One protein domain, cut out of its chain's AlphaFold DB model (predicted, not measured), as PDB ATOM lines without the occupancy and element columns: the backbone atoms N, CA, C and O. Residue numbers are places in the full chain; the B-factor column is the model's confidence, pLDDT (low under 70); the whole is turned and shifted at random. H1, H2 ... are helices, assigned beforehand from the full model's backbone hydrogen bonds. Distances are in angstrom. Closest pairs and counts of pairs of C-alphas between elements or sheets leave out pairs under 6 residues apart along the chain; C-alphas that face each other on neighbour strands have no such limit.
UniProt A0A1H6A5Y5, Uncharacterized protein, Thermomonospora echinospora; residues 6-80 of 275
ATOM      1  N   ARG A   6      84.607 102.793 173.554       73.44
ATOM      2  CA  ARG A   6      85.971 102.552 173.061       73.44
ATOM      3  C   ARG A   6      86.278 101.064 172.880       73.44
ATOM      4  O   ARG A   6      86.853 100.698 171.865       73.44
ATOM      5  N   ARG A   7      85.844 100.205 173.810       77.12
ATOM      6  CA  ARG A   7      86.018  98.743 173.708       77.12
ATOM      7  C   ARG A   7      85.259  98.167 172.519       77.12
ATOM      8  O   ARG A   7      85.779  97.281 171.860       77.12
ATOM      9  N   LEU A   8      84.067  98.689 172.227       75.69
ATOM     10  CA  LEU A   8      83.278  98.237 171.081       75.69
ATOM     11  C   LEU A   8      83.950  98.605 169.751       75.69
ATOM     12  O   LEU A   8      84.041  97.768 168.862       75.69
ATOM     13  N   LYS A   9      84.486  99.829 169.634       74.69
ATOM     14  CA  LYS A   9      85.265 100.238 168.454       74.69
ATOM     15  C   LYS A   9      86.530  99.403 168.279       74.69
ATOM     16  O   LYS A   9      86.822  99.015 167.156       74.69
ATOM     17  N   GLN A  10      87.233  99.111 169.371       79.31
ATOM     18  CA  GLN A  10      88.424  98.266 169.338       79.31
ATOM     19  C   GLN A  10      88.070  96.851 168.872       79.31
ATOM     20  O   GLN A  10      88.649  96.364 167.918       79.31
ATOM     21  N   GLN A  11      87.017  96.259 169.438       77.19
ATOM     22  CA  GLN A  11      86.581  94.912 169.080       77.19
ATOM     23  C   GLN A  11      86.133  94.801 167.612       77.19
ATOM     24  O   GLN A  11      86.370  93.777 166.989       77.19
ATOM     25  N   VAL A  12      85.521  95.846 167.042       73.50
ATOM     26  CA  VAL A  12      85.180  95.887 165.607       73.50
ATOM     27  C   VAL A  12      86.426  96.073 164.737       73.50
ATOM     28  O   VAL A  12      86.516  95.487 163.665       73.50
ATOM     29  N   GLN A  13      87.396  96.877 165.172       75.19
ATOM     30  CA  GLN A  13      88.652  97.039 164.438       75.19
ATOM     31  C   GLN A  13      89.494  95.765 164.455       75.19
ATOM     32  O   GLN A  13      90.084  95.429 163.435       75.19
ATOM     33  N   ASP A  14      89.506  95.048 165.575       77.25
ATOM     34  CA  ASP A  14      90.252  93.804 165.726       77.25
ATOM     35  C   ASP A  14      89.627  92.697 164.858       77.25
ATOM     36  O   ASP A  14      90.343  92.033 164.113       77.25
ATOM     37  N   THR A  15      88.290  92.573 164.836       74.88
ATOM     38  CA  THR A  15      87.603  91.577 163.990       74.88
ATOM     39  C   THR A  15      87.693  91.897 162.501       74.88
ATOM     40  O   THR A  15      87.911  90.999 161.692       74.88
ATOM     41  N   VAL A  16      87.565  93.168 162.110       70.44
ATOM     42  CA  VAL A  16      87.759  93.589 160.712       70.44
ATOM     43  C   VAL A  16      89.230  93.447 160.308       70.44
ATOM     44  O   VAL A  16      89.522  93.059 159.182       70.44
ATOM     45  N   GLY A  17      90.162  93.718 161.224       69.44
ATOM     46  CA  GLY A  17      91.599  93.575 161.008       69.44
ATOM     47  C   GLY A  17      92.039  92.126 160.801       69.44
ATOM     48  O   GLY A  17      92.859  91.880 159.919       69.44
ATOM     49  N   GLU A  18      91.485  91.171 161.554       72.75
ATOM     50  CA  GLU A  18      91.700  89.731 161.327       72.75
ATOM     51  C   GLU A  18      91.104  89.276 159.994       72.75
ATOM     52  O   GLU A  18      91.816  88.711 159.168       72.75
ATOM     53  N   GLN A  19      89.843  89.626 159.719       64.12
ATOM     54  CA  GLN A  19      89.170  89.266 158.465       64.12
ATOM     55  C   GLN A  19      89.944  89.763 157.233       64.12
ATOM     56  O   GLN A  19      90.098  89.040 156.258       64.12
ATOM     57  N   VAL A  20      90.480  90.988 157.273       63.44
ATOM     58  CA  VAL A  20      91.257  91.569 156.163       63.44
ATOM     59  C   VAL A  20      92.637  90.916 156.005       63.44
ATOM     60  O   VAL A  20      93.173  90.918 154.896       63.44
ATOM     61  N   ARG A  21      93.214  90.350 157.073       67.38
ATOM     62  CA  ARG A  21      94.512  89.652 157.027       67.38
ATOM     63  C   ARG A  21      94.419  88.246 156.441       67.38
ATOM     64  O   ARG A  21      95.380  87.818 155.809       67.38
ATOM     65  N   ASP A  22      93.273  87.590 156.587       72.00
ATOM     66  CA  ASP A  22      93.025  86.255 156.030       72.00
ATOM     67  C   ASP A  22      92.557  86.282 154.567       72.00
ATOM     68  O   ASP A  22      92.510  85.247 153.894       72.00
ATOM     69  N   LEU A  23      92.229  87.462 154.025       69.38
ATOM     70  CA  LEU A  23      91.863  87.582 152.620       69.38
ATOM     71  C   LEU A  23      93.102  87.406 151.724       69.38
ATOM     72  O   LEU A  23      94.105  88.106 151.902       69.38
ATOM     73  N   PRO A  24      93.033  86.548 150.687       80.25
ATOM     74  CA  PRO A  24      94.127  86.402 149.739       80.25
ATOM     75  C   PRO A  24      94.454  87.768 149.128       80.25
ATOM     76  O   PRO A  24      93.550  88.522 148.768       80.25
ATOM     77  N   LEU A  25      95.744  88.088 148.981       74.81
ATOM     78  CA  LEU A  25      96.240  89.415 148.566       74.81
ATOM     79  C   LEU A  25      95.533  89.991 147.321       74.81
ATOM     80  O   LEU A  25      95.387  91.204 147.178       74.81
ATOM     81  N   HIS A  26      95.046  89.123 146.434       66.50
ATOM     82  CA  HIS A  26      94.266  89.486 145.252       66.50
ATOM     83  C   HIS A  26      92.874  90.058 145.581       66.50
ATOM     84  O   HIS A  26      92.441  90.992 144.911       66.50
ATOM     85  N   ALA A  27      92.194  89.567 146.620       74.25
ATOM     86  CA  ALA A  27      90.883  90.049 147.055       74.25
ATOM     87  C   ALA A  27      90.970  91.426 147.735       74.25
ATOM     88  O   ALA A  27      90.179  92.315 147.425       74.25
ATOM     89  N   VAL A  28      91.987  91.650 148.576       76.94
ATOM     90  CA  VAL A  28      92.265  92.977 149.162       76.94
ATOM     91  C   VAL A  28      92.610  93.988 148.064       76.94
ATOM     92  O   VAL A  28      92.105  95.111 148.060       76.94
ATOM     93  N   ARG A  29      93.417  93.581 147.077       73.75
ATOM     94  CA  ARG A  29      93.768  94.428 145.928       73.75
ATOM     95  C   ARG A  29      92.558  94.746 145.048       73.75
ATOM     96  O   ARG A  29      92.433  95.882 144.600       73.75
ATOM     97  N   LEU A  30      91.655  93.787 144.841       76.81
ATOM     98  CA  LEU A  30      90.402  93.989 144.108       76.81
ATOM     99  C   LEU A  30      89.467  94.958 144.850       76.81
ATOM    100  O   LEU A  30      88.925  95.875 144.234       76.81
ATOM    101  N   ALA A  31      89.340  94.812 146.173       76.12
ATOM    102  CA  ALA A  31      88.563  95.720 147.011       76.12
ATOM    103  C   ALA A  31      89.128  97.154 146.977       76.12
ATOM    104  O   ALA A  31      88.383  98.108 146.761       76.12
ATOM    105  N   MET A  32      90.451  97.314 147.092       75.50
ATOM    106  CA  MET A  32      91.115  98.620 146.996       75.50
ATOM    107  C   MET A  32      90.983  99.255 145.602       75.50
ATOM    108  O   MET A  32      90.782 100.464 145.498       75.50
ATOM    109  N   PHE A  33      91.015  98.458 144.527       75.25
ATOM    110  CA  PHE A  33      90.732  98.947 143.171       75.25
ATOM    111  C   PHE A  33      89.277  99.406 143.007       75.25
ATOM    112  O   PHE A  33      89.033 100.433 142.374       75.25
ATOM    113  N   GLY A  34      88.316  98.679 143.586       79.69
ATOM    114  CA  GLY A  34      86.897  99.043 143.556       79.69
ATOM    115  C   GLY A  34      86.617 100.361 144.280       79.69
ATOM    116  O   GLY A  34      85.987 101.257 143.714       79.69
ATOM    117  N   VAL A  35      87.161 100.520 145.489       78.62
ATOM    118  CA  VAL A  35      87.030 101.757 146.277       78.62
ATOM    119  C   VAL A  35      87.744 102.922 145.590       78.62
ATOM    120  O   VAL A  35      87.167 104.001 145.464       78.62
ATOM    121  N   GLY A  36      88.950 102.707 145.057       76.56
ATOM    122  CA  GLY A  36      89.679 103.726 144.299       76.56
ATOM    123  C   GLY A  36      88.913 104.204 143.062       76.56
ATOM    124  O   GLY A  36      88.832 105.406 142.810       76.56
ATOM    125  N   ARG A  37      88.275 103.291 142.317       81.44
ATOM    126  CA  ARG A  37      87.457 103.669 141.154       81.44
ATOM    127  C   ARG A  37      86.182 104.408 141.544       81.44
ATOM    128  O   ARG A  37      85.826 105.364 140.863       81.44
ATOM    129  N   ALA A  38      85.516 103.997 142.621       81.88
ATOM    130  CA  ALA A  38      84.333 104.688 143.124       81.88
ATOM    131  C   ALA A  38      84.668 106.116 143.585       81.88
ATOM    132  O   ALA A  38      83.954 107.055 143.238       81.88
ATOM    133  N   LEU A  39      85.796 106.297 144.280       84.94
ATOM    134  CA  LEU A  39      86.268 107.618 144.697       84.94
ATOM    135  C   LEU A  39      86.634 108.499 143.495       84.94
ATOM    136  O   LEU A  39      86.205 109.649 143.437       84.94
ATOM    137  N   LEU A  40      87.324 107.963 142.485       81.94
ATOM    138  CA  LEU A  40      87.627 108.707 141.254       81.94
ATOM    139  C   LEU A  40      86.373 109.064 140.445       81.94
ATOM    140  O   LEU A  40      86.309 110.140 139.856       81.94
ATOM    141  N   LEU A  41      85.362 108.191 140.424       85.56
ATOM    142  CA  LEU A  41      84.070 108.494 139.809       85.56
ATOM    143  C   LEU A  41      83.331 109.582 140.589       85.56
ATOM    144  O   LEU A  41      82.776 110.485 139.973       85.56
ATOM    145  N   SER A  42      83.371 109.546 141.922       81.56
ATOM    146  CA  SER A  42      82.767 110.594 142.747       81.56
ATOM    147  C   SER A  42      83.464 111.946 142.570       81.56
ATOM    148  O   SER A  42      82.787 112.965 142.444       81.56
ATOM    149  N   ASP A  43      84.796 111.964 142.451       87.44
ATOM    150  CA  ASP A  43      85.565 113.182 142.181       87.44
ATOM    151  C   ASP A  43      85.289 113.719 140.768       87.44
ATOM    152  O   ASP A  43      85.110 114.921 140.583       87.44
ATOM    153  N   ARG A  44      85.164 112.830 139.771       83.56
ATOM    154  CA  ARG A  44      84.775 113.203 138.405       83.56
ATOM    155  C   ARG A  44      83.370 113.797 138.361       83.56
ATOM    156  O   ARG A  44      83.215 114.894 137.853       83.56
ATOM    157  N   VAL A  45      82.381 113.139 138.958       86.00
ATOM    158  CA  VAL A  45      81.000 113.644 139.009       86.00
ATOM    159  C   VAL A  45      80.923 114.971 139.761       86.00
ATOM    160  O   VAL A  45      80.184 115.861 139.358       86.00
ATOM    161  N   THR A  46      81.707 115.138 140.827       83.50
ATOM    162  CA  THR A  46      81.758 116.401 141.578       83.50
ATOM    163  C   THR A  46      82.387 117.521 140.749       83.50
ATOM    164  O   THR A  46      81.879 118.643 140.765       83.50
ATOM    165  N   ARG A  47      83.455 117.228 139.996       81.50
ATOM    166  CA  ARG A  47      84.110 118.176 139.084       81.50
ATOM    167  C   ARG A  47      83.193 118.548 137.921       81.50
ATOM    168  O   ARG A  47      82.964 119.733 137.715       81.50
ATOM    169  N   ASP A  48      82.577 117.564 137.271       77.12
ATOM    170  CA  ASP A  48      81.611 117.770 136.191       77.12
ATOM    171  C   ASP A  48      80.399 118.565 136.698       77.12
ATOM    172  O   ASP A  48      79.961 119.514 136.060       77.12
ATOM    173  N   TYR A  49      79.881 118.260 137.892       77.94
ATOM    174  CA  TYR A  49      78.792 119.028 138.502       77.94
ATOM    175  C   TYR A  49      79.195 120.480 138.780       77.94
ATOM    176  O   TYR A  49      78.397 121.399 138.576       77.94
ATOM    177  N   LYS A  50      80.431 120.706 139.236       77.25
ATOM    178  CA  LYS A  50      80.955 122.043 139.507       77.25
ATOM    179  C   LYS A  50      81.170 122.834 138.214       77.25
ATOM    180  O   LYS A  50      80.710 123.965 138.144       77.25
ATOM    181  N   GLU A  51      81.730 122.218 137.177       76.50
ATOM    182  CA  GLU A  51      81.877 122.815 135.844       76.50
ATOM    183  C   GLU A  51      80.515 123.114 135.208       76.50
ATOM    184  O   GLU A  51      80.293 124.206 134.701       76.50
ATOM    185  N   MET A  52      79.539 122.210 135.307       72.94
ATOM    186  CA  MET A  52      78.174 122.449 134.813       72.94
ATOM    187  C   MET A  52      77.470 123.574 135.584       72.94
ATOM    188  O   MET A  52      76.663 124.321 135.024       72.94
ATOM    189  N   ARG A  53      77.779 123.731 136.876       75.56
ATOM    190  CA  ARG A  53      77.277 124.837 137.695       75.56
ATOM    191  C   ARG A  53      77.946 126.166 137.335       75.56
ATOM    192  O   ARG A  53      77.248 127.175 137.291       75.56
ATOM    193  N   GLU A  54      79.249 126.162 137.072       73.62
ATOM    194  CA  GLU A  54      80.045 127.338 136.691       73.62
ATOM    195  C   GLU A  54      79.748 127.796 135.252       73.62
ATOM    196  O   GLU A  54      79.630 128.992 135.003       73.62
ATOM    197  N   ASN A  55      79.466 126.865 134.337       73.38
ATOM    198  CA  ASN A  55      79.083 127.125 132.943       73.38
ATOM    199  C   ASN A  55      77.618 127.593 132.776       73.38
ATOM    200  O   ASN A  55      77.074 127.583 131.673       73.38
ATOM    201  N   GLY A  56      76.945 127.984 133.865       73.31
ATOM    202  CA  GLY A  56      75.592 128.548 133.826       73.31
ATOM    203  C   GLY A  56      74.456 127.531 133.651       73.31
ATOM    204  O   GLY A  56      73.299 127.933 133.530       73.31
ATOM    205  N   VAL A  57      74.737 126.223 133.694       73.38
ATOM    206  CA  VAL A  57      73.725 125.147 133.580       73.38
ATOM    207  C   VAL A  57      73.116 124.782 134.943       73.38
ATOM    208  O   VAL A  57      72.079 124.124 135.020       73.38
ATOM    209  N   GLY A  58      73.700 125.268 136.045       75.81
ATOM    210  CA  GLY A  58      73.214 125.056 137.415       75.81
ATOM    211  C   GLY A  58      71.713 125.329 137.628       75.81
ATOM    212  O   GLY A  58      71.041 124.490 138.227       75.81
ATOM    213  N   PRO A  59      71.137 126.438 137.118       80.38
ATOM    214  CA  PRO A  59      69.700 126.698 137.225       80.38
ATOM    215  C   PRO A  59      68.831 125.668 136.493       80.38
ATOM    216  O   PRO A  59      67.751 125.334 136.971       80.38
ATOM    217  N   VAL A  60      69.296 125.145 135.354       78.00
ATOM    218  CA  VAL A  60      68.574 124.129 134.570       78.00
ATOM    219  C   VAL A  60      68.629 122.776 135.274       78.00
ATOM    220  O   VAL A  60      67.613 122.096 135.367       78.00
ATOM    221  N   LEU A  61      69.784 122.415 135.837       81.62
ATOM    222  CA  LEU A  61      69.944 121.191 136.623       81.62
ATOM    223  C   LEU A  61      69.123 121.214 137.913       81.62
ATOM    224  O   LEU A  61      68.564 120.187 138.286       81.62
ATOM    225  N   ASN A  62      69.016 122.368 138.577       83.88
ATOM    226  CA  ASN A  62      68.155 122.505 139.749       83.88
ATOM    227  C   ASN A  62      66.677 122.353 139.373       83.88
ATOM    228  O   ASN A  62      66.008 121.534 139.986       83.88
ATOM    229  N   ARG A  63      66.201 123.009 138.303       83.12
ATOM    230  CA  ARG A  63      64.823 122.802 137.812       83.12
ATOM    231  C   ARG A  63      64.558 121.344 137.456       83.12
ATOM    232  O   ARG A  63      63.569 120.790 137.901       83.12
ATOM    233  N   LEU A  64      65.477 120.700 136.735       87.75
ATOM    234  CA  LEU A  64      65.339 119.292 136.369       87.75
ATOM    235  C   LEU A  64      65.311 118.375 137.599       87.75
ATOM    236  O   LEU A  64      64.561 117.402 137.631       87.75
ATOM    237  N   ARG A  65      66.123 118.672 138.618       89.12
ATOM    238  CA  ARG A  65      66.116 117.947 139.889       89.12
ATOM    239  C   ARG A  65      64.794 118.140 140.629       89.12
ATOM    240  O   ARG A  65      64.246 117.156 141.117       89.12
ATOM    241  N   ASP A  66      64.298 119.367 140.704       88.31
ATOM    242  CA  ASP A  66      63.043 119.697 141.376       88.31
ATOM    243  C   ASP A  66      61.851 119.053 140.645       88.31
ATOM    244  O   ASP A  66      61.003 118.421 141.275       88.31
ATOM    245  N   ASP A  67      61.847 119.092 139.309       88.00
ATOM    246  CA  ASP A  67      60.864 118.424 138.451       88.00
ATOM    247  C   ASP A  67      60.896 116.902 138.647       88.00
ATOM    248  O   ASP A  67      59.848 116.263 138.779       88.00
ATOM    249  N   ALA A  68      62.091 116.307 138.721       90.44
ATOM    250  CA  ALA A  68      62.259 114.882 138.983       90.44
ATOM    251  C   ALA A  68      61.767 114.492 140.386       90.44
ATOM    252  O   ALA A  68      61.113 113.460 140.541       90.44
ATOM    253  N   GLN A  69      62.031 115.313 141.405       90.00
ATOM    254  CA  GLN A  69      61.530 115.088 142.763       90.00
ATOM    255  C   GLN A  69      60.006 115.214 142.826       90.00
ATOM    256  O   GLN A  69      59.341 114.368 143.421       90.00
ATOM    257  N   HIS A  70      59.435 116.213 142.160       89.31
ATOM    258  CA  HIS A  70      57.992 116.405 142.096       89.31
ATOM    259  C   HIS A  70      57.296 115.259 141.343       89.31
ATOM    260  O   HIS A  70      56.267 114.743 141.784       89.31
ATOM    261  N   ALA A  71      57.888 114.795 140.238       85.50
ATOM    262  CA  ALA A  71      57.421 113.615 139.519       85.50
ATOM    263  C   ALA A  71      57.505 112.352 140.390       85.50
ATOM    264  O   ALA A  71      56.550 111.579 140.427       85.50
ATOM    265  N   ALA A  72      58.593 112.171 141.142       87.81
ATOM    266  CA  ALA A  72      58.753 111.045 142.056       87.81
ATOM    267  C   ALA A  72      57.691 111.049 143.166       87.81
ATOM    268  O   ALA A  72      57.095 110.009 143.430       87.81
ATOM    269  N   VAL A  73      57.384 112.208 143.760       90.38
ATOM    270  CA  VAL A  73      56.310 112.342 144.761       90.38
ATOM    271  C   VAL A  73      54.944 112.028 144.150       90.38
ATOM    272  O   VAL A  73      54.148 111.313 144.754       90.38
ATOM    273  N   LYS A  74      54.675 112.494 142.926       84.75
ATOM    274  CA  LYS A  74      53.408 112.232 142.226       84.75
ATOM    275  C   LYS A  74      53.229 110.757 141.870       84.75
ATOM    276  O   LYS A  74      52.128 110.223 141.985       84.75
ATOM    277  N   VAL A  75      54.303 110.095 141.446       89.94
ATOM    278  CA  VAL A  75      54.301 108.654 141.172       89.94
ATOM    279  C   VAL A  75      54.153 107.871 142.473       89.94
ATOM    280  O   VAL A  75      53.320 106.976 142.529       89.94
ATOM    281  N   ALA A  76      54.876 108.240 143.530       87.31
ATOM    282  CA  ALA A  76      54.746 107.608 144.838       87.31
ATOM    283  C   ALA A  76      53.325 107.753 145.411       87.31
ATOM    284  O   ALA A  76      52.779 106.776 145.909       87.31
ATOM    285  N   GLY A  77      52.700 108.927 145.273       84.31
ATOM    286  CA  GLY A  77      51.303 109.156 145.651       84.31
ATOM    287  C   GLY A  77      50.339 108.281 144.852       84.31
ATOM    288  O   GLY A  77      49.541 107.564 145.434       84.31
ATOM    289  N   ARG A  78      50.493 108.226 143.523       81.88
ATOM    290  CA  ARG A  78      49.648 107.382 142.662       81.88
ATOM    291  C   ARG A  78      49.810 105.891 142.952       81.88
ATOM    292  O   ARG A  78      48.838 105.148 142.897       81.88
ATOM    293  N   VAL A  79      51.029 105.448 143.246       86.81
ATOM    294  CA  VAL A  79      51.298 104.068 143.663       86.81
ATOM    295  C   VAL A  79      50.678 103.804 145.036       86.81
ATOM    296  O   VAL A  79      50.061 102.763 145.216       86.81
ATOM    297  N   ALA A  80      50.755 104.747 145.976       82.12
ATOM    298  CA  ALA A  80      50.100 104.626 147.277       82.12
ATOM    299  C   ALA A  80      48.565 104.591 147.166       82.12
ATOM    300  O   ALA A  80      47.934 103.805 147.868       82.12
TER     301      ALA A  80
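What this domain is: This is residues 6 to 80 of the 275 residues of an uncharacterized protein of Thermomonospora echinospora (UniProt A0A1H6A5Y5). Picture an open, skewed U: one long helix, H2, makes the base, and a helix stands at a corner at each of its two ends, H1 at its first end and H3 at its last, both folding back to one side of H2. The two end helices are arms that do not come together, and the space between them is empty. The printed part has 75 residues with three named helices, in the order H1, H2, H3, and no named strand; the class is all helix. The whole is extended, with a radius of gyration of the C-alphas of 21.1 A, and the C-alphas span 49 by 38 by 27 A along their three main axes.

How they stand to each other: Start at the first printed residue and read H1, residues 6 to 22; a tight link of 2 residues leads to H2, residues 25 to 54. H1 and H2 are close but not clearly touching: their closest C-alphas, those of Val 20 and Val 28, are 7.2 A apart. Their lines stand at a steep tilt of 66 degrees, and they run opposite ways. At the far end of H2, a tight link of 3 residues leads to H3, residues 58 to 80. H2 and H3 are close but not clearly touching, and their closest C-alphas, those of Met 52 and Gly 58, are 6.2 A apart. Here too the lines stand at a steep tilt of 66 degrees, and the two run opposite ways. H1 and H3 are apart. Look at the backbone of H1, H2 and H3, and you will find every O i to N i+4 pair within hydrogen-bond range.

Where its parts are: Find C-alpha 6 at (85.971, 102.552, 173.061); from there H1 runs 24.6 A to C-alpha 22. Go on to C-alpha 25 at (96.240, 89.415, 148.566), where H2 begins; its 30 residues reach 42.9 A to C-alpha 54. H3 begins at C-alpha 58 and runs 32.4 A to C-alpha 80 at (50.100, 104.626, 147.277).

The domain as a whole: The two C-alphas farthest apart, those of Arg 7 and Gly 56, are 50.9 A apart, and the first and last printed C-alphas are 44.2 A apart. Residues 6 to 19 of H1, 29 to 48 of H2 and 63 to 80 of H3 are among those that stand free. The printed part has no cut, and neither of its links is long. In the B-factor column the mean pLDDT of the printed part is 79.1; look for values under 70 at residues 17, 19 to 21, 23 and 26, of which 17 and 19 to 21 belong to H1 and 26 belongs to H2.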